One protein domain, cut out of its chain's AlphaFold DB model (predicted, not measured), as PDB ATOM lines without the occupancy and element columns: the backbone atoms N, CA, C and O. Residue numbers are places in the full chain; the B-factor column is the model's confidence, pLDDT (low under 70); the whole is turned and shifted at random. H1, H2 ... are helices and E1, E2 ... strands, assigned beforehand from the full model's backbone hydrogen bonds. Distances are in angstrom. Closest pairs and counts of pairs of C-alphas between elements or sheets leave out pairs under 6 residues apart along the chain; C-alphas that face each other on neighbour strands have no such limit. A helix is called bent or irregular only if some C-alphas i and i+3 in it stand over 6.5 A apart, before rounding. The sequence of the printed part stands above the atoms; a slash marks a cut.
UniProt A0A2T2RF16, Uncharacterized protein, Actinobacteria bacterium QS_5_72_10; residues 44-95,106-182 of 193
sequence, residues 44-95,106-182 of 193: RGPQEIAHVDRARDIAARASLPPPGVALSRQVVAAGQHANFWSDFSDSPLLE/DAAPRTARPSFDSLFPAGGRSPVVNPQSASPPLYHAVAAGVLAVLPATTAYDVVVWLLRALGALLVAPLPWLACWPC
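What this domain is: This is residues 44 to 95 and 106 to 182 of the 193 residues of an uncharacterized protein of Actinobacteria bacterium QS_5_72_10 (UniProt A0A2T2RF16). Helix H1 runs through the core of a small helical body, and other parts surround it: the little two-stranded sheet E1 E2, the shorter helices H2, H5 and H6, and H7, the longest helix. Two arms stick out of this body: residues 171 to 182, with H8, beyond the end of H7, and residues 86 to 95, with H3. The printed part has 129 residues with eight named helices and two named strands, in the order H1 E1 H2 H3 H4 E2 H5 H6 H7 H8; the sheet, E1 - E2, is antiparallel and the class is mostly helix. The whole is compact, with a radius of gyration of the C-alphas of 16.0 A and spans of 50 by 40 by 34 A.

How they stand to each other: Strands E1, residues 70 to 72, and E2, residues 125 to 129, are antiparallel neighbours at 138 degrees; N 71 and O 128, and N 126 and O 71, are each 2.8 A apart, within hydrogen-bond range. The closest C-alphas of E1 and H1, residues 48 to 61, are those of Leu 71 and Asp 53, 6.2 A apart. H1 is the hub, touching three helices. With residues 49 to 53 alone it touches H2, residues 73 to 81, closest at the C-alphas of Asp 53 and Val 75, 6.1 A, opposite ways at a shallow tilt of 34 degrees, only just short of steep. With residues 50 to 54 alone it touches H5, residues 131 to 134, at the C-alphas of Ala 50 and Gln 132, 5.9 A. It touches H6, residues 137 to 148, at the C-alphas of Ala 59 and Ala 144, 4.5 A, about perpendicular, only just, at 70.3 degrees. H6 and H7, residues 156 to 171, form a helical hairpin; they only just touch, with 3 pairs of C-alphas within 8 A, closest at Ala 143 and Leu 163, 6.6 A, opposite ways at a steep tilt of 44 degrees. H4, residues 116 to 119, touches H2 at the C-alphas of Gln 74 and Phe 116, 5.3 A. H3, residues 86 to 89, touches no helix, and H8, residues 174 to 178, meets H7 only through their link. Every O i to N i+4 pair is within hydrogen-bond range in H1, H2, H6, H7 and H8; H3, H4 and H5 are too short for one.

Where its parts are: H1 begins at C-alpha 48 (162.450, 221.830, 179.428) and is 20.2 A long from first to last C-alpha. H7 is 22.8 A long, H6 16.1 A and H2 12.1 A. H5 is irregular, but only just: C-alphas 131 and 134 are 6.9 A apart. H8 ends at C-alpha 178 (153.036, 228.750, 156.640).

The domain as a whole: The C-alphas of Ala 122 and Cys 182, the two farthest apart, are 54.8 A apart. Residues 96 to 105 are not printed; C-alphas 95 and 106 are 21.8 A apart across this cut, in the link from H3 to H4. Of the links that are printed whole, none is long. The mean pLDDT of the printed part is 86.4; residues 85 to 95, 106 to 107 and 182 are under 70.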
ATOM      1  N   ARG A  44     168.824 222.147 179.310       84.38
ATOM      2  CA  ARG A  44     169.245 223.503 178.901       84.38
ATOM      3  C   ARG A  44     168.212 224.242 178.055       84.38
ATOM      4  O   ARG A  44     168.346 225.446 177.855       84.38
ATOM      5  N   GLY A  45     167.192 223.547 177.552       81.19
ATOM      6  CA  GLY A  45     166.092 224.200 176.851       81.19
ATOM      7  C   GLY A  45     165.251 225.057 177.809       81.19
ATOM      8  O   GLY A  45     165.002 224.628 178.941       81.19
ATOM      9  N   PRO A  46     164.756 226.234 177.381       80.38
ATOM     10  CA  PRO A  46     163.805 227.004 178.172       80.38
ATOM     11  C   PRO A  46     162.629 226.128 178.611       80.38
ATOM     12  O   PRO A  46     161.987 225.481 177.787       80.38
ATOM     13  N   GLN A  47     162.348 226.100 179.916       87.38
ATOM     14  CA  GLN A  47     161.233 225.345 180.507       87.38
ATOM     15  C   GLN A  47     161.250 223.824 180.250       87.38
ATOM     16  O   GLN A  47     160.246 223.152 180.483       87.38
ATOM     17  N   GLU A  48     162.363 223.248 179.795       91.62
ATOM     18  CA  GLU A  48     162.450 221.830 179.428       91.62
ATOM     19  C   GLU A  48     162.100 220.907 180.601       91.62
ATOM     20  O   GLU A  48     161.291 219.989 180.463       91.62
ATOM     21  N   ILE A  49     162.641 221.214 181.782       92.06
ATOM     22  CA  ILE A  49     162.391 220.456 183.011       92.06
ATOM     23  C   ILE A  49     160.895 220.402 183.362       92.06
ATOM     24  O   ILE A  49     160.374 219.361 183.754       92.06
ATOM     25  N   ALA A  50     160.183 221.505 183.134       92.81
ATOM     26  CA  ALA A  50     158.764 221.640 183.417       92.81
ATOM     27  C   ALA A  50     157.895 220.858 182.413       92.81
ATOM     28  O   ALA A  50     156.901 220.241 182.807       92.81
ATOM     29  N   HIS A  51     158.291 220.817 181.135       94.31
ATOM     30  CA  HIS A  51     157.610 220.013 180.113       94.31
ATOM     31  C   HIS A  51     157.760 218.512 180.372       94.31
ATOM     32  O   HIS A  51     156.786 217.766 180.249       94.31
ATOM     33  N   VAL A  52     158.970 218.085 180.748       95.50
ATOM     34  CA  VAL A  52     159.286 216.691 181.086       95.50
ATOM     35  C   VAL A  52     158.478 216.244 182.300       95.50
ATOM     36  O   VAL A  52     157.835 215.196 182.256       95.50
ATOM     37  N   ASP A  53     158.459 217.062 183.354       95.06
ATOM     38  CA  ASP A  53     157.663 216.802 184.553       95.06
ATOM     39  C   ASP A  53     156.176 216.664 184.229       95.06
ATOM     40  O   ASP A  53     155.551 215.679 184.618       95.06
ATOM     41  N   ARG A  54     155.626 217.582 183.427       94.31
ATOM     42  CA  ARG A  54     154.208 217.559 183.055       94.31
ATOM     43  C   ARG A  54     153.835 216.305 182.260       94.31
ATOM     44  O   ARG A  54     152.794 215.711 182.528       94.31
ATOM     45  N   ALA A  55     154.676 215.888 181.312       95.38
ATOM     46  CA  ALA A  55     154.455 214.669 180.534       95.38
ATOM     47  C   ALA A  55     154.509 213.410 181.418       95.38
ATOM     48  O   ALA A  55     153.622 212.561 181.329       95.38
ATOM     49  N   ARG A  56     155.503 213.312 182.314       94.50
ATOM     50  CA  ARG A  56     155.614 212.203 183.280       94.50
ATOM     51  C   ARG A  56     154.416 212.145 184.223       94.50
ATOM     52  O   ARG A  56     153.881 211.072 184.483       94.50
ATOM     53  N   ASP A  57     153.976 213.299 184.703       92.94
ATOM     54  CA  ASP A  57     152.845 213.418 185.614       92.94
ATOM     55  C   ASP A  57     151.521 212.952 185.002       92.94
ATOM     56  O   ASP A  57     150.707 212.358 185.712       92.94
ATOM     57  N   ILE A  58     151.299 213.236 183.715       94.44
ATOM     58  CA  ILE A  58     150.131 212.745 182.972       94.44
ATOM     59  C   ILE A  58     150.275 211.246 182.709       94.44
ATOM     60  O   ILE A  58     149.311 210.516 182.915       94.44
ATOM     61  N   ALA A  59     151.462 210.775 182.313       94.56
ATOM     62  CA  ALA A  59     151.705 209.353 182.065       94.56
ATOM     63  C   ALA A  59     151.433 208.503 183.319       94.56
ATOM     64  O   ALA A  59     150.790 207.464 183.228       94.56
ATOM     65  N   ALA A  60     151.843 208.981 184.499       91.81
ATOM     66  CA  ALA A  60     151.622 208.287 185.767       91.81
ATOM     67  C   ALA A  60     150.157 208.305 186.243       91.81
ATOM     68  O   ALA A  60     149.725 207.386 186.932       91.81
ATOM     69  N   ARG A  61     149.392 209.357 185.919       90.12
ATOM     70  CA  ARG A  61     148.012 209.553 186.413       90.12
ATOM     71  C   ARG A  61     146.920 209.249 185.395       90.12
ATOM     72  O   ARG A  61     145.745 209.329 185.750       90.12
ATOM     73  N   ALA A  62     147.289 209.007 184.139       89.56
ATOM     74  CA  ALA A  62     146.379 208.923 182.995       89.56
ATOM     75  C   ALA A  62     145.371 210.095 182.913       89.56
ATOM     76  O   ALA A  62     144.266 209.954 182.396       89.56
ATOM     77  N   SER A  63     145.729 211.260 183.459       89.25
ATOM     78  CA  SER A  63     144.853 212.428 183.567       89.25
ATOM     79  C   SER A  63     145.667 213.714 183.653       89.25
ATOM     80  O   SER A  63     146.834 213.711 184.058       89.25
ATOM     81  N   LEU A  64     145.054 214.830 183.252       86.62
ATOM     82  CA  LEU A  64     145.684 216.142 183.335       86.62
ATOM     83  C   LEU A  64     145.728 216.600 184.803       86.62
ATOM     84  O   LEU A  64     144.672 216.725 185.424       86.62
ATOM     85  N   PRO A  65     146.911 216.892 185.374       86.31
ATOM     86  CA  PRO A  65     146.973 217.397 186.736       86.31
ATOM     87  C   PRO A  65     146.372 218.807 186.824       86.31
ATOM     88  O   PRO A  65     146.481 219.574 185.861       86.31
ATOM     89  N   PRO A  66     145.813 219.200 187.979       86.19
ATOM     90  CA  PRO A  66     145.302 220.553 188.160       86.19
ATOM     91  C   PRO A  66     146.403 221.618 187.961       86.19
ATOM     92  O   PRO A  66     147.602 221.302 188.010       86.19
ATOM     93  N   PRO A  67     146.022 222.884 187.714       85.25
ATOM     94  CA  PRO A  67     146.955 224.005 187.719       85.25
ATOM     95  C   PRO A  67     147.697 224.130 189.059       85.25
ATOM     96  O   PRO A  67     147.183 223.722 190.098       85.25
ATOM     97  N   GLY A  68     148.909 224.692 189.049       85.44
ATOM     98  CA  GLY A  68     149.663 224.967 190.283       85.44
ATOM     99  C   GLY A  68     150.346 223.754 190.931       85.44
ATOM    100  O   GLY A  68     150.958 223.890 191.988       85.44
ATOM    101  N   VAL A  69     150.291 222.571 190.311       89.19
ATOM    102  CA  VAL A  69     151.016 221.386 190.795       89.19
ATOM    103  C   VAL A  69     152.527 221.619 190.724       89.19
ATOM    104  O   VAL A  69     153.053 222.071 189.708       89.19
ATOM    105  N   ALA A  70     153.225 221.294 191.810       91.56
ATOM    106  CA  ALA A  70     154.672 221.423 191.900       91.56
ATOM    107  C   ALA A  70     155.436 220.326 191.147       91.56
ATOM    108  O   ALA A  70     154.943 219.205 190.982       91.56
ATOM    109  N   LEU A  71     156.668 220.648 190.741       92.19
ATOM    110  CA  LEU A  71     157.573 219.714 190.072       92.19
ATOM    111  C   LEU A  71     157.820 218.482 190.948       92.19
ATOM    112  O   LEU A  71     157.986 218.598 192.168       92.19
ATOM    113  N   SER A  72     157.888 217.304 190.332       93.38
ATOM    114  CA  SER A  72     158.318 216.068 190.981       93.38
ATOM    115  C   SER A  72     159.765 216.174 191.459       93.38
ATOM    116  O   SER A  72     160.644 216.668 190.746       93.38
ATOM    117  N   ARG A  73     160.047 215.644 192.655       92.06
ATOM    118  CA  ARG A  73     161.422 215.570 193.179       92.06
ATOM    119  C   ARG A  73     162.340 214.728 192.302       92.06
ATOM    120  O   ARG A  73     163.519 215.040 192.214       92.06
ATOM    121  N   GLN A  74     161.803 213.728 191.606       93.94
ATOM    122  CA  GLN A  74     162.567 212.915 190.655       93.94
ATOM    123  C   GLN A  74     163.106 213.752 189.491       93.94
ATOM    124  O   GLN A  74     164.252 213.595 189.080       93.94
ATOM    125  N   VAL A  75     162.287 214.666 188.963       92.81
ATOM    126  CA  VAL A  75     162.685 215.532 187.848       92.81
ATOM    127  C   VAL A  75     163.654 216.613 188.325       92.81
ATOM    128  O   VAL A  75     164.633 216.900 187.638       92.81
ATOM    129  N   VAL A  76     163.448 217.154 189.530       90.12
ATOM    130  CA  VAL A  76     164.416 218.064 190.162       90.12
ATOM    131  C   VAL A  76     165.770 217.374 190.358       90.12
ATOM    132  O   VAL A  76     166.783 217.938 189.950       90.12
ATOM    133  N   ALA A  77     165.788 216.147 190.884       90.38
ATOM    134  CA  ALA A  77     167.004 215.351 191.068       90.38
ATOM    135  C   ALA A  77     167.702 215.034 189.735       90.38
ATOM    136  O   ALA A  77     168.924 215.117 189.648       90.38
ATOM    137  N   ALA A  78     166.946 214.755 188.667       91.81
ATOM    138  CA  ALA A  78     167.512 214.589 187.326       91.81
ATOM    139  C   ALA A  78     168.158 215.877 186.805       91.81
ATOM    140  O   ALA A  78     169.241 215.830 186.228       91.81
ATOM    141  N   GLY A  79     167.535 217.032 187.058       88.06
ATOM    142  CA  GLY A  79     168.146 218.331 186.793       88.06
ATOM    143  C   GLY A  79     169.454 218.516 187.566       88.06
ATOM    144  O   GLY A  79     170.445 218.952 186.991       88.06
ATOM    145  N   GLN A  80     169.493 218.142 188.847       84.94
ATOM    146  CA  GLN A  80     170.701 218.265 189.675       84.94
ATOM    147  C   GLN A  80     171.816 217.363 189.143       84.94
ATOM    148  O   GLN A  80     172.929 217.827 188.934       84.94
ATOM    149  N   HIS A  81     171.491 216.111 188.822       86.94
ATOM    150  CA  HIS A  81     172.429 215.155 188.235       86.94
ATOM    151  C   HIS A  81     172.942 215.592 186.851       86.94
ATOM    152  O   HIS A  81     174.073 215.305 186.472       86.94
ATOM    153  N   ALA A  82     172.122 216.306 186.079       85.62
ATOM    154  CA  ALA A  82     172.518 216.901 184.805       85.62
ATOM    155  C   ALA A  82     173.282 218.232 184.955       85.62
ATOM    156  O   ALA A  82     173.534 218.895 183.945       85.62
ATOM    157  N   ASN A  83     173.618 218.640 186.186       79.31
ATOM    158  CA  ASN A  83     174.223 219.932 186.513       79.31
ATOM    159  C   ASN A  83     173.403 221.131 186.001       79.31
ATOM    160  O   ASN A  83     173.943 222.182 185.670       79.31
ATOM    161  N   PHE A  84     172.076 220.989 185.909       73.62
ATOM    162  CA  PHE A  84     171.179 222.088 185.548       73.62
ATOM    163  C   PHE A  84     171.107 223.125 186.664       73.62
ATOM    164  O   PHE A  84     171.234 224.313 186.405       73.62
ATOM    165  N   TRP A  85     170.908 222.676 187.908       63.12
ATOM    166  CA  TRP A  85     170.686 223.573 189.043       63.12
ATOM    167  C   TRP A  85     171.961 224.167 189.619       63.12
ATOM    168  O   TRP A  85     171.856 225.239 190.192       63.12
ATOM    169  N   SER A  86     173.131 223.549 189.432       57.72
ATOM    170  CA  SER A  86     174.416 224.177 189.778       57.72
ATOM    171  C   SER A  86     174.584 225.525 189.072       57.72
ATOM    172  O   SER A  86     175.090 226.466 189.665       57.72
ATOM    173  N   ASP A  87     174.032 225.686 187.865       50.44
ATOM    174  CA  ASP A  87     174.020 226.972 187.157       50.44
ATOM    175  C   ASP A  87     173.116 228.034 187.808       50.44
ATOM    176  O   ASP A  87     173.288 229.222 187.534       50.44
ATOM    177  N   PHE A  88     172.145 227.624 188.634       48.97
ATOM    178  CA  PHE A  88     171.201 228.504 189.333       48.97
ATOM    179  C   PHE A  88     171.550 228.686 190.818       48.97
ATOM    180  O   PHE A  88     171.339 229.769 191.352       48.97
ATOM    181  N   SER A  89     172.077 227.652 191.483       43.72
ATOM    182  CA  SER A  89     172.479 227.676 192.895       43.72
ATOM    183  C   SER A  89     173.862 228.286 193.100       43.72
ATOM    184  O   SER A  89     174.066 228.937 194.118       43.72
ATOM    185  N   ASP A  90     174.765 228.142 192.123       42.47
ATOM    186  CA  ASP A  90     176.041 228.865 192.076       42.47
ATOM    187  C   ASP A  90     175.987 230.061 191.117       42.47
ATOM    188  O   ASP A  90     177.034 230.619 190.793       42.47
ATOM    189  N   SER A  91     174.796 230.462 190.642       38.06
ATOM    190  CA  SER A  91     174.648 231.637 189.776       38.06
ATOM    191  C   SER A  91     174.960 232.893 190.577       38.06
ATOM    192  O   SER A  91     174.139 233.322 191.397       38.06
ATOM    193  N   PRO A  92     176.095 233.555 190.321       38.03
ATOM    194  CA  PRO A  92     176.315 234.873 190.834       38.03
ATOM    195  C   PRO A  92     175.635 235.804 189.831       38.03
ATOM    196  O   PRO A  92     176.288 236.525 189.093       38.03
ATOM    197  N   LEU A  93     174.304 235.880 189.853       42.19
ATOM    198  CA  LEU A  93     173.628 237.079 189.335       42.19
ATOM    199  C   LEU A  93     173.976 238.334 190.188       42.19
ATOM    200  O   LEU A  93     173.388 239.392 190.003       42.19
ATOM    201  N   LEU A  94     174.959 238.205 191.096       46.31
ATOM    202  CA  LEU A  94     175.651 239.218 191.890       46.31
ATOM    203  C   LEU A  94     177.170 239.335 191.606       46.31
ATOM    204  O   LEU A  94     177.777 240.240 192.166       46.31
ATOM    205  N   GLU A  95     177.794 238.512 190.744       41.59
ATOM    206  CA  GLU A  95     179.183 238.752 190.294       41.59
ATOM    207  C   GLU A  95     179.332 238.716 188.764       41.59
ATOM    208  O   GLU A  95     178.886 237.763 188.123       41.59
ATOM    209  N   ASP A 106     182.178 217.981 182.706       67.50
ATOM    210  CA  ASP A 106     181.265 218.075 183.851       67.50
ATOM    211  C   ASP A 106     179.955 217.306 183.599       67.50
ATOM    212  O   ASP A 106     179.115 217.180 184.488       67.50
ATOM    213  N   ALA A 107     179.737 216.792 182.384       68.06
ATOM    214  CA  ALA A 107     178.557 215.999 182.072       68.06
ATOM    215  C   ALA A 107     178.765 214.538 182.487       68.06
ATOM    216  O   ALA A 107     179.706 213.881 182.039       68.06
ATOM    217  N   ALA A 108     177.824 213.987 183.260       74.88
ATOM    218  CA  ALA A 108     177.823 212.561 183.572       74.88
ATOM    219  C   ALA A 108     177.879 211.714 182.275       74.88
ATOM    220  O   ALA A 108     177.091 211.981 181.344       74.88
ATOM    221  N   PRO A 109     178.763 210.692 182.198       82.69
ATOM    222  CA  PRO A 109     178.828 209.770 181.066       82.69
ATOM    223  C   PRO A 109     177.459 209.151 180.780       82.69
ATOM    224  O   PRO A 109     176.734 208.813 181.711       82.69
ATOM    225  N   ARG A 110     177.099 208.962 179.501       82.38
ATOM    226  CA  ARG A 110     175.771 208.430 179.122       82.38
ATOM    227  C   ARG A 110     175.447 207.089 179.784       82.38
ATOM    228  O   ARG A 110     174.325 206.886 180.221       82.38
ATOM    229  N   THR A 111     176.435 206.205 179.905       86.31
ATOM    230  CA  THR A 111     176.289 204.883 180.539       86.31
ATOM    231  C   THR A 111     176.057 204.945 182.048       86.31
ATOM    232  O   THR A 111     175.600 203.966 182.625       86.31
ATOM    233  N   ALA A 112     176.355 206.078 182.685       88.50
ATOM    234  CA  ALA A 112     176.186 206.291 184.117       88.50
ATOM    235  C   ALA A 112     174.904 207.069 184.454       88.50
ATOM    236  O   ALA A 112     174.704 207.427 185.611       88.50
ATOM    237  N   ARG A 113     174.049 207.383 183.468       91.69
ATOM    238  CA  ARG A 113     172.845 208.191 183.695       91.69
ATOM    239  C   ARG A 113     171.693 207.323 184.214       91.69
ATOM    240  O   ARG A 113     171.226 206.448 183.487       91.69
ATOM    241  N   PRO A 114     171.218 207.566 185.445       95.25
ATOM    242  CA  PRO A 114     170.115 206.812 186.036       95.25
ATOM    243  C   PRO A 114     168.759 207.097 185.367       95.25
ATOM    244  O   PRO A 114     168.594 208.053 184.605       95.25
ATOM    245  N   SER A 115     167.746 206.295 185.696       95.81
ATOM    246  CA  SER A 115     166.349 206.660 185.436       95.81
ATOM    247  C   SER A 115     165.846 207.664 186.479       95.81
ATOM    248  O   SER A 115     166.397 207.772 187.580       95.81
ATOM    249  N   PHE A 116     164.759 208.373 186.172       94.88
ATOM    250  CA  PHE A 116     164.116 209.288 187.124       94.88
ATOM    251  C   PHE A 116     163.747 208.613 188.453       94.88
ATOM    252  O   PHE A 116     163.924 209.207 189.515       94.88
ATOM    253  N   ASP A 117     163.261 207.373 188.399       92.38
ATOM    254  CA  ASP A 117     162.797 206.661 189.589       92.38
ATOM    255  C   ASP A 117     163.968 206.238 190.481       92.38
ATOM    256  O   ASP A 117     163.859 206.292 191.701       92.38
ATOM    257  N   SER A 118     165.121 205.917 189.887       93.75
ATOM    258  CA  SER A 118     166.340 205.611 190.648       93.75
ATOM    259  C   SER A 118     166.992 206.838 191.299       93.75
ATOM    260  O   SER A 118     167.634 206.701 192.335       93.75
ATOM    261  N   LEU A 119     166.794 208.039 190.743       90.38
ATOM    262  CA  LEU A 119     167.331 209.286 191.305       90.38
ATOM    263  C   LEU A 119     166.614 209.733 192.578       90.38
ATOM    264  O   LEU A 119     167.231 210.321 193.463       90.38
ATOM    265  N   PHE A 120     165.306 209.490 192.664       90.25
ATOM    266  CA  PHE A 120     164.530 209.806 193.860       90.25
ATOM    267  C   PHE A 120     163.432 208.752 194.083       90.25
ATOM    268  O   PHE A 120     162.261 208.996 193.767       90.25
ATOM    269  N   PRO A 121     163.785 207.576 194.641       88.56
ATOM    270  CA  PRO A 121     162.857 206.449 194.772       88.56
ATOM    271  C   PRO A 121     161.644 206.745 195.656       88.56
ATOM    272  O   PRO A 121     160.556 206.240 195.407       88.56
ATOM    273  N   ALA A 122     161.804 207.614 196.659       86.00
ATOM    274  CA  ALA A 122     160.718 208.016 197.552       86.00
ATOM    275  C   ALA A 122     159.626 208.865 196.861       86.00
ATOM    276  O   ALA A 122     158.581 209.124 197.455       86.00
ATOM    277  N   GLY A 123     159.852 209.318 195.621       89.88
ATOM    278  CA  GLY A 123     158.926 210.177 194.886       89.88
ATOM    279  C   GLY A 123     158.669 211.532 195.564       89.88
ATOM    280  O   GLY A 123     159.534 212.126 196.200       89.88
ATOM    281  N   GLY A 124     157.459 212.065 195.407       90.06
ATOM    282  CA  GLY A 124     157.047 213.309 196.060       90.06
ATOM    283  C   GLY A 124     157.320 214.585 195.259       90.06
ATOM    284  O   GLY A 124     157.730 214.563 194.097       90.06
ATOM    285  N   ARG A 125     157.021 215.726 195.886       92.44
ATOM    286  CA  ARG A 125     156.959 217.044 195.237       92.44
ATOM    287  C   ARG A 125     158.007 218.005 195.791       92.44
ATOM    288  O   ARG A 125     158.354 217.962 196.974       92.44
ATOM    289  N   SER A 126     158.550 218.831 194.909       88.50
ATOM    290  CA  SER A 126     159.409 219.963 195.254       88.50
ATOM    291  C   SER A 126     158.553 221.159 195.711       88.50
ATOM    292  O   SER A 126     157.340 221.137 195.505       88.50
ATOM    293  N   PRO A 127     159.139 222.211 196.310       83.94
ATOM    294  CA  PRO A 127     158.409 223.449 196.599       83.94
ATOM    295  C   PRO A 127     158.169 224.323 195.352       83.94
ATOM    296  O   PRO A 127     157.484 225.337 195.443       83.94
ATOM    297  N   VAL A 128     158.731 223.966 194.191       85.31
ATOM    298  CA  VAL A 128     158.669 224.777 192.968       85.31
ATOM    299  C   VAL A 128     157.450 224.384 192.139       85.31
ATOM    300  O   VAL A 128     157.331 223.239 191.698       85.31
ATOM    301  N   VAL A 129     156.555 225.342 191.893       89.69
ATOM    302  CA  VAL A 129     155.378 225.155 191.031       89.69
ATOM    303  C   VAL A 129     155.809 224.892 189.588       89.69
ATOM    304  O   VAL A 129     156.689 225.576 189.071       89.69
ATOM    305  N   ASN A 130     155.179 223.924 188.915       90.12
ATOM    306  CA  ASN A 130     155.428 223.674 187.499       90.12
ATOM    307  C   ASN A 130     154.761 224.783 186.642       90.12
ATOM    308  O   ASN A 130     153.525 224.863 186.602       90.12
ATOM    309  N   PRO A 131     155.534 225.618 185.918       87.94
ATOM    310  CA  PRO A 131     154.983 226.704 185.104       87.94
ATOM    311  C   PRO A 131     154.196 226.209 183.879       87.94
ATOM    312  O   PRO A 131     153.366 226.942 183.355       87.94
ATOM    313  N   GLN A 132     154.381 224.955 183.448       88.69
ATOM    314  CA  GLN A 132     153.622 224.336 182.348       88.69
ATOM    315  C   GLN A 132     152.238 223.831 182.778       88.69
ATOM    316  O   GLN A 132     151.530 223.172 182.018       88.69
ATOM    317  N   SER A 133     151.825 224.128 184.009       78.94
ATOM    318  CA  SER A 133     150.509 223.750 184.514       78.94
ATOM    319  C   SER A 133     149.348 224.493 183.830       78.94
ATOM    320  O   SER A 133     148.233 223.978 183.844       78.94
ATOM    321  N   ALA A 134     149.615 225.634 183.179       81.12
ATOM    322  CA  ALA A 134     148.644 226.401 182.389       81.12
ATOM    323  C   ALA A 134     148.730 226.146 180.867       81.12
ATOM    324  O   ALA A 134     147.964 226.733 180.102       81.12
ATOM    325  N   SER A 135     149.654 225.297 180.409       82.19
ATOM    326  CA  SER A 135     149.868 225.056 178.979       82.19
ATOM    327  C   SER A 135     148.747 224.207 178.360       82.19
ATOM    328  O   SER A 135     148.184 223.343 179.045       82.19
ATOM    329  N   PRO A 136     148.425 224.394 177.061       85.44
ATOM    330  CA  PRO A 136     147.442 223.566 176.367       85.44
ATOM    331  C   PRO A 136     147.764 222.066 176.490       85.44
ATOM    332  O   PRO A 136     148.913 221.657 176.297       85.44
ATOM    333  N   PRO A 137     146.769 221.211 176.784       86.81
ATOM    334  CA  PRO A 137     147.031 219.848 177.247       86.81
ATOM    335  C   PRO A 137     147.496 218.883 176.150       86.81
ATOM    336  O   PRO A 137     148.133 217.880 176.464       86.81
ATOM    337  N   LEU A 138     147.194 219.167 174.877       91.75
ATOM    338  CA  LEU A 138     147.375 218.212 173.778       91.75
ATOM    339  C   LEU A 138     148.827 217.743 173.632       91.75
ATOM    340  O   LEU A 138     149.075 216.542 173.553       91.75
ATOM    341  N   TYR A 139     149.784 218.673 173.648       91.69
ATOM    342  CA  TYR A 139     151.206 218.337 173.542       91.69
ATOM    343  C   TYR A 139     151.639 217.378 174.659       91.69
ATOM    344  O   TYR A 139     152.261 216.350 174.400       91.69
ATOM    345  N   HIS A 140     151.262 217.682 175.904       93.62
ATOM    346  CA  HIS A 140     151.657 216.872 177.051       93.62
ATOM    347  C   HIS A 140     150.939 215.520 177.097       93.62
ATOM    348  O   HIS A 140     151.522 214.560 177.586       93.62
ATOM    349  N   ALA A 141     149.720 215.421 176.561       94.25
ATOM    350  CA  ALA A 141     149.015 214.149 176.422       94.25
ATOM    351  C   ALA A 141     149.707 213.222 175.409       94.25
ATOM    352  O   ALA A 141     149.933 212.051 175.706       94.25
ATOM    353  N   VAL A 142     150.116 213.748 174.246       95.75
ATOM    354  CA  VAL A 142     150.886 212.977 173.253       95.75
ATOM    355  C   VAL A 142     152.242 212.569 173.827       95.75
ATOM    356  O   VAL A 142     152.621 211.402 173.749       95.75
ATOM    357  N   ALA A 143     152.948 213.505 174.469       96.19
ATOM    358  CA  ALA A 143     154.205 213.226 175.153       96.19
ATOM    359  C   ALA A 143     154.043 212.127 176.215       96.19
ATOM    360  O   ALA A 143     154.834 211.191 176.250       96.19
ATOM    361  N   ALA A 144     152.996 212.194 177.037       96.38
ATOM    362  CA  ALA A 144     152.689 211.169 178.027       96.38
ATOM    363  C   ALA A 144     152.432 209.797 177.392       96.38
ATOM    364  O   ALA A 144     152.914 208.799 177.918       96.38
ATOM    365  N   GLY A 145     151.745 209.744 176.247       95.81
ATOM    366  CA  GLY A 145     151.558 208.510 175.479       95.81
ATOM    367  C   GLY A 145     152.881 207.892 175.017       95.81
ATOM    368  O   GLY A 145     153.072 206.687 175.156       95.81
ATOM    369  N   VAL A 146     153.829 208.717 174.552       95.69
ATOM    370  CA  VAL A 146     155.195 208.263 174.228       95.69
ATOM    371  C   VAL A 146     155.900 207.714 175.471       95.69
ATOM    372  O   VAL A 146     156.572 206.692 175.385       95.69
ATOM    373  N   LEU A 147     155.743 208.355 176.633       96.38
ATOM    374  CA  LEU A 147     156.381 207.896 177.873       96.38
ATOM    375  C   LEU A 147     155.737 206.637 178.463       96.38
ATOM    376  O   LEU A 147     156.438 205.851 179.093       96.38
ATOM    377  N   ALA A 148     154.437 206.428 178.258       94.44
ATOM    378  CA  ALA A 148     153.694 205.304 178.824       94.44
ATOM    379  C   ALA A 148     154.154 203.935 178.292       94.44
ATOM    380  O   ALA A 148     153.944 202.921 178.950       94.44
ATOM    381  N   VAL A 149     154.789 203.902 177.116       95.00
ATOM    382  CA  VAL A 149     155.325 202.673 176.507       95.00
ATOM    383  C   VAL A 149     156.805 202.438 176.821       95.00
ATOM    384  O   VAL A 149     157.364 201.420 176.416       95.00
ATOM    385  N   LEU A 150     157.463 203.367 177.523       95.06
ATOM    386  CA  LEU A 150     158.870 203.232 177.887       95.06
ATOM    387  C   LEU A 150     159.029 202.459 179.204       95.06
ATOM    388  O   LEU A 150     158.266 202.678 180.145       95.06
ATOM    389  N   PRO A 151     160.068 201.615 179.333       94.81
ATOM    390  CA  PRO A 151     160.424 201.025 180.617       94.81
ATOM    391  C   PRO A 151     160.738 202.104 181.663       94.81
ATOM    392  O   PRO A 151     161.452 203.067 181.370       94.81
ATOM    393  N   ALA A 152     160.313 201.908 182.914       90.44
ATOM    394  CA  ALA A 152     160.638 202.809 184.030       90.44
ATOM    395  C   ALA A 152     162.157 202.926 184.303       90.44
ATOM    396  O   ALA A 152     162.634 203.895 184.894       90.44
ATOM    397  N   THR A 153     162.937 201.950 183.831       94.12
ATOM    398  CA  THR A 153     164.405 201.919 183.891       94.12
ATOM    399  C   THR A 153     165.083 202.777 182.819       94.12
ATOM    400  O   THR A 153     166.306 202.894 182.828       94.12
ATOM    401  N   THR A 154     164.325 203.393 181.905       96.38
ATOM    402  CA  THR A 154     164.885 204.253 180.855       96.38
ATOM    403  C   THR A 154     165.602 205.451 181.475       96.38
ATOM    404  O   THR A 154     165.040 206.163 182.314       96.38
ATOM    405  N   ALA A 155     166.845 205.685 181.047       96.44
ATOM    406  CA  ALA A 155     167.656 206.798 181.521       96.44
ATOM    407  C   ALA A 155     166.972 208.149 181.256       96.44
ATOM    408  O   ALA A 155     166.303 208.342 180.233       96.44
ATOM    409  N   TYR A 156     167.138 209.098 182.184       95.31
ATOM    410  CA  TYR A 156     166.430 210.380 182.108       95.31
ATOM    411  C   TYR A 156     166.765 211.163 180.832       95.31
ATOM    412  O   TYR A 156     165.915 211.869 180.294       95.31
ATOM    413  N   ASP A 157     167.989 211.048 180.321       94.50
ATOM    414  CA  ASP A 157     168.445 211.785 179.147       94.50
ATOM    415  C   ASP A 157     167.857 211.236 177.845       94.50
ATOM    416  O   ASP A 157     167.533 212.021 176.957       94.50
ATOM    417  N   VAL A 158     167.649 209.920 177.759       95.56
ATOM    418  CA  VAL A 158     166.935 209.275 176.648       95.56
ATOM    419  C   VAL A 158     165.485 209.741 176.613       95.56
ATOM    420  O   VAL A 158     164.989 210.127 175.556       95.56
ATOM    421  N   VAL A 159     164.818 209.778 177.771       96.81
ATOM    422  CA  VAL A 159     163.453 210.311 177.886       96.81
ATOM    423  C   VAL A 159     163.391 211.756 177.392       96.81
ATOM    424  O   VAL A 159     162.535 212.096 176.578       96.81
ATOM    425  N   VAL A 160     164.314 212.612 177.838       96.00
ATOM    426  CA  VAL A 160     164.346 214.016 177.407       96.00
ATOM    427  C   VAL A 160     164.625 214.132 175.907       96.00
ATOM    428  O   VAL A 160     163.951 214.901 175.226       96.00
ATOM    429  N   TRP A 161     165.558 213.346 175.361       95.69
ATOM    430  CA  TRP A 161     165.834 213.335 173.923       95.69
ATOM    431  C   TRP A 161     164.612 212.914 173.097       95.69
ATOM    432  O   TRP A 161     164.309 213.565 172.100       95.69
ATOM    433  N   LEU A 162     163.863 211.896 173.531       96.94
ATOM    434  CA  LEU A 162     162.624 211.477 172.868       96.94
ATOM    435  C   LEU A 162     161.581 212.597 172.853       96.94
ATOM    436  O   LEU A 162     160.942 212.831 171.828       96.94
ATOM    437  N   LEU A 163     161.441 213.336 173.955       96.44
ATOM    438  CA  LEU A 163     160.540 214.487 174.012       96.44
ATOM    439  C   LEU A 163     161.016 215.646 173.127       96.44
ATOM    440  O   LEU A 163     160.192 216.297 172.484       96.44
ATOM    441  N   ARG A 164     162.331 215.876 173.014       96.12
ATOM    442  CA  ARG A 164     162.886 216.827 172.035       96.12
ATOM    443  C   ARG A 164     162.604 216.392 170.602       96.12
ATOM    444  O   ARG A 164     162.227 217.228 169.789       96.12
ATOM    445  N   ALA A 165     162.771 215.108 170.291       96.94
ATOM    446  CA  ALA A 165     162.480 214.556 168.972       96.94
ATOM    447  C   ALA A 165     160.987 214.687 168.634       96.94
ATOM    448  O   ALA A 165     160.653 215.106 167.529       96.94
ATOM    449  N   LEU A 166     160.094 214.435 169.597       96.75
ATOM    450  CA  LEU A 166     158.663 214.704 169.451       96.75
ATOM    451  C   LEU A 166     158.404 216.186 169.150       96.75
ATOM    452  O   LEU A 166     157.707 216.498 168.189       96.75
ATOM    453  N   GLY A 167     158.998 217.102 169.920       94.62
ATOM    454  CA  GLY A 167     158.906 218.541 169.659       94.62
ATOM    455  C   GLY A 167     159.397 218.916 168.256       94.62
ATOM    456  O   GLY A 167     158.703 219.622 167.530       94.62
ATOM    457  N   ALA A 168     160.546 218.384 167.834       96.25
ATOM    458  CA  ALA A 168     161.104 218.602 166.501       96.25
ATOM    459  C   ALA A 168     160.157 218.112 165.391       96.25
ATOM    460  O   ALA A 168     159.938 218.827 164.415       96.25
ATOM    461  N   LEU A 169     159.545 216.936 165.561       96.62
ATOM    462  CA  LEU A 169     158.563 216.387 164.621       96.62
ATOM    463  C   LEU A 169     157.294 217.244 164.533       96.62
ATOM    464  O   LEU A 169     156.773 217.444 163.439       96.62
ATOM    465  N   LEU A 170     156.809 217.776 165.658       94.75
ATOM    466  CA  LEU A 170     155.618 218.632 165.690       94.75
ATOM    467  C   LEU A 170     155.859 220.014 165.068       94.75
ATOM    468  O   LEU A 170     154.930 220.621 164.538       94.75
ATOM    469  N   VAL A 171     157.098 220.503 165.112       94.75
ATOM    470  CA  VAL A 171     157.509 221.790 164.526       94.75
ATOM    471  C   VAL A 171     157.901 221.646 163.047       94.75
ATOM    472  O   VAL A 171     157.744 222.589 162.272       94.75
ATOM    473  N   ALA A 172     158.343 220.462 162.614       96.62
ATOM    474  CA  ALA A 172     158.739 220.183 161.234       96.62
ATOM    475  C   ALA A 172     157.719 220.592 160.147       96.62
ATOM    476  O   ALA A 172     158.170 221.105 159.124       96.62
ATOM    477  N   PRO A 173     156.386 220.427 160.306       94.38
ATOM    478  CA  PRO A 173     155.418 220.826 159.281       94.38
ATOM    479  C   PRO A 173     155.105 222.331 159.259       94.38
ATOM    480  O   PRO A 173     154.328 222.768 158.411       94.38
ATOM    481  N   LEU A 174     155.675 223.155 160.149       93.31
ATOM    482  CA  LEU A 174     155.373 224.591 160.174       93.31
ATOM    483  C   LEU A 174     155.693 225.328 158.861       93.31
ATOM    484  O   LEU A 174     154.851 226.122 158.448       93.31
ATOM    485  N   PRO A 175     156.820 225.085 158.157       92.69
ATOM    486  CA  PRO A 175     157.066 225.709 156.856       92.69
ATOM    487  C   PRO A 175     155.980 225.353 155.835       92.69
ATOM    488  O   PRO A 175     155.543 226.204 155.065       92.69
ATOM    489  N   TRP A 176     155.496 224.109 155.870       91.00
ATOM    490  CA  TRP A 176     154.400 223.647 155.022       91.00
ATOM    491  C   TRP A 176     153.084 224.364 155.338       91.00
ATOM    492  O   TRP A 176     152.429 224.866 154.428       91.00
ATOM    493  N   LEU A 177     152.738 224.494 156.624       91.00
ATOM    494  CA  LEU A 177     151.549 225.226 157.073       91.00
ATOM    495  C   LEU A 177     151.634 226.727 156.759       91.00
ATOM    496  O   LEU A 177     150.644 227.329 156.350       91.00
ATOM    497  N   ALA A 178     152.813 227.331 156.907       88.56
ATOM    498  CA  ALA A 178     153.036 228.750 156.640       88.56
ATOM    499  C   ALA A 178     152.929 229.084 155.146       88.56
ATOM    500  O   ALA A 178     152.360 230.110 154.775       88.56
ATOM    501  N   CYS A 179     153.433 228.208 154.274       83.50
ATOM    502  CA  CYS A 179     153.329 228.371 152.824       83.50
ATOM    503  C   CYS A 179     151.961 227.954 152.262       83.50
ATOM    504  O   CYS A 179     151.719 228.142 151.065       83.50
ATOM    505  N   TRP A 180     151.057 227.433 153.102       79.50
ATOM    506  CA  TRP A 180     149.767 226.915 152.662       79.50
ATOM    507  C   TRP A 180     148.911 227.918 151.866       79.50
ATOM    508  O   TRP A 180     148.416 227.569 150.792       79.50
ATOM    509  N   PRO A 181     148.759 229.182 152.300       75.94
ATOM    510  CA  PRO A 181     147.963 230.161 151.557       75.94
ATOM    511  C   PRO A 181     148.547 230.467 150.169       75.94
ATOM    512  O   PRO A 181     147.804 230.633 149.201       75.94
ATOM    513  N   CYS A 182     149.880 230.489 150.056       68.25
ATOM    514  CA  CYS A 182     150.595 230.881 148.841       68.25
ATOM    515  C   CYS A 182     150.423 229.883 147.689       68.25
ATOM    516  O   CYS A 182     150.453 230.287 146.529       68.25
TER     517      CYS A 182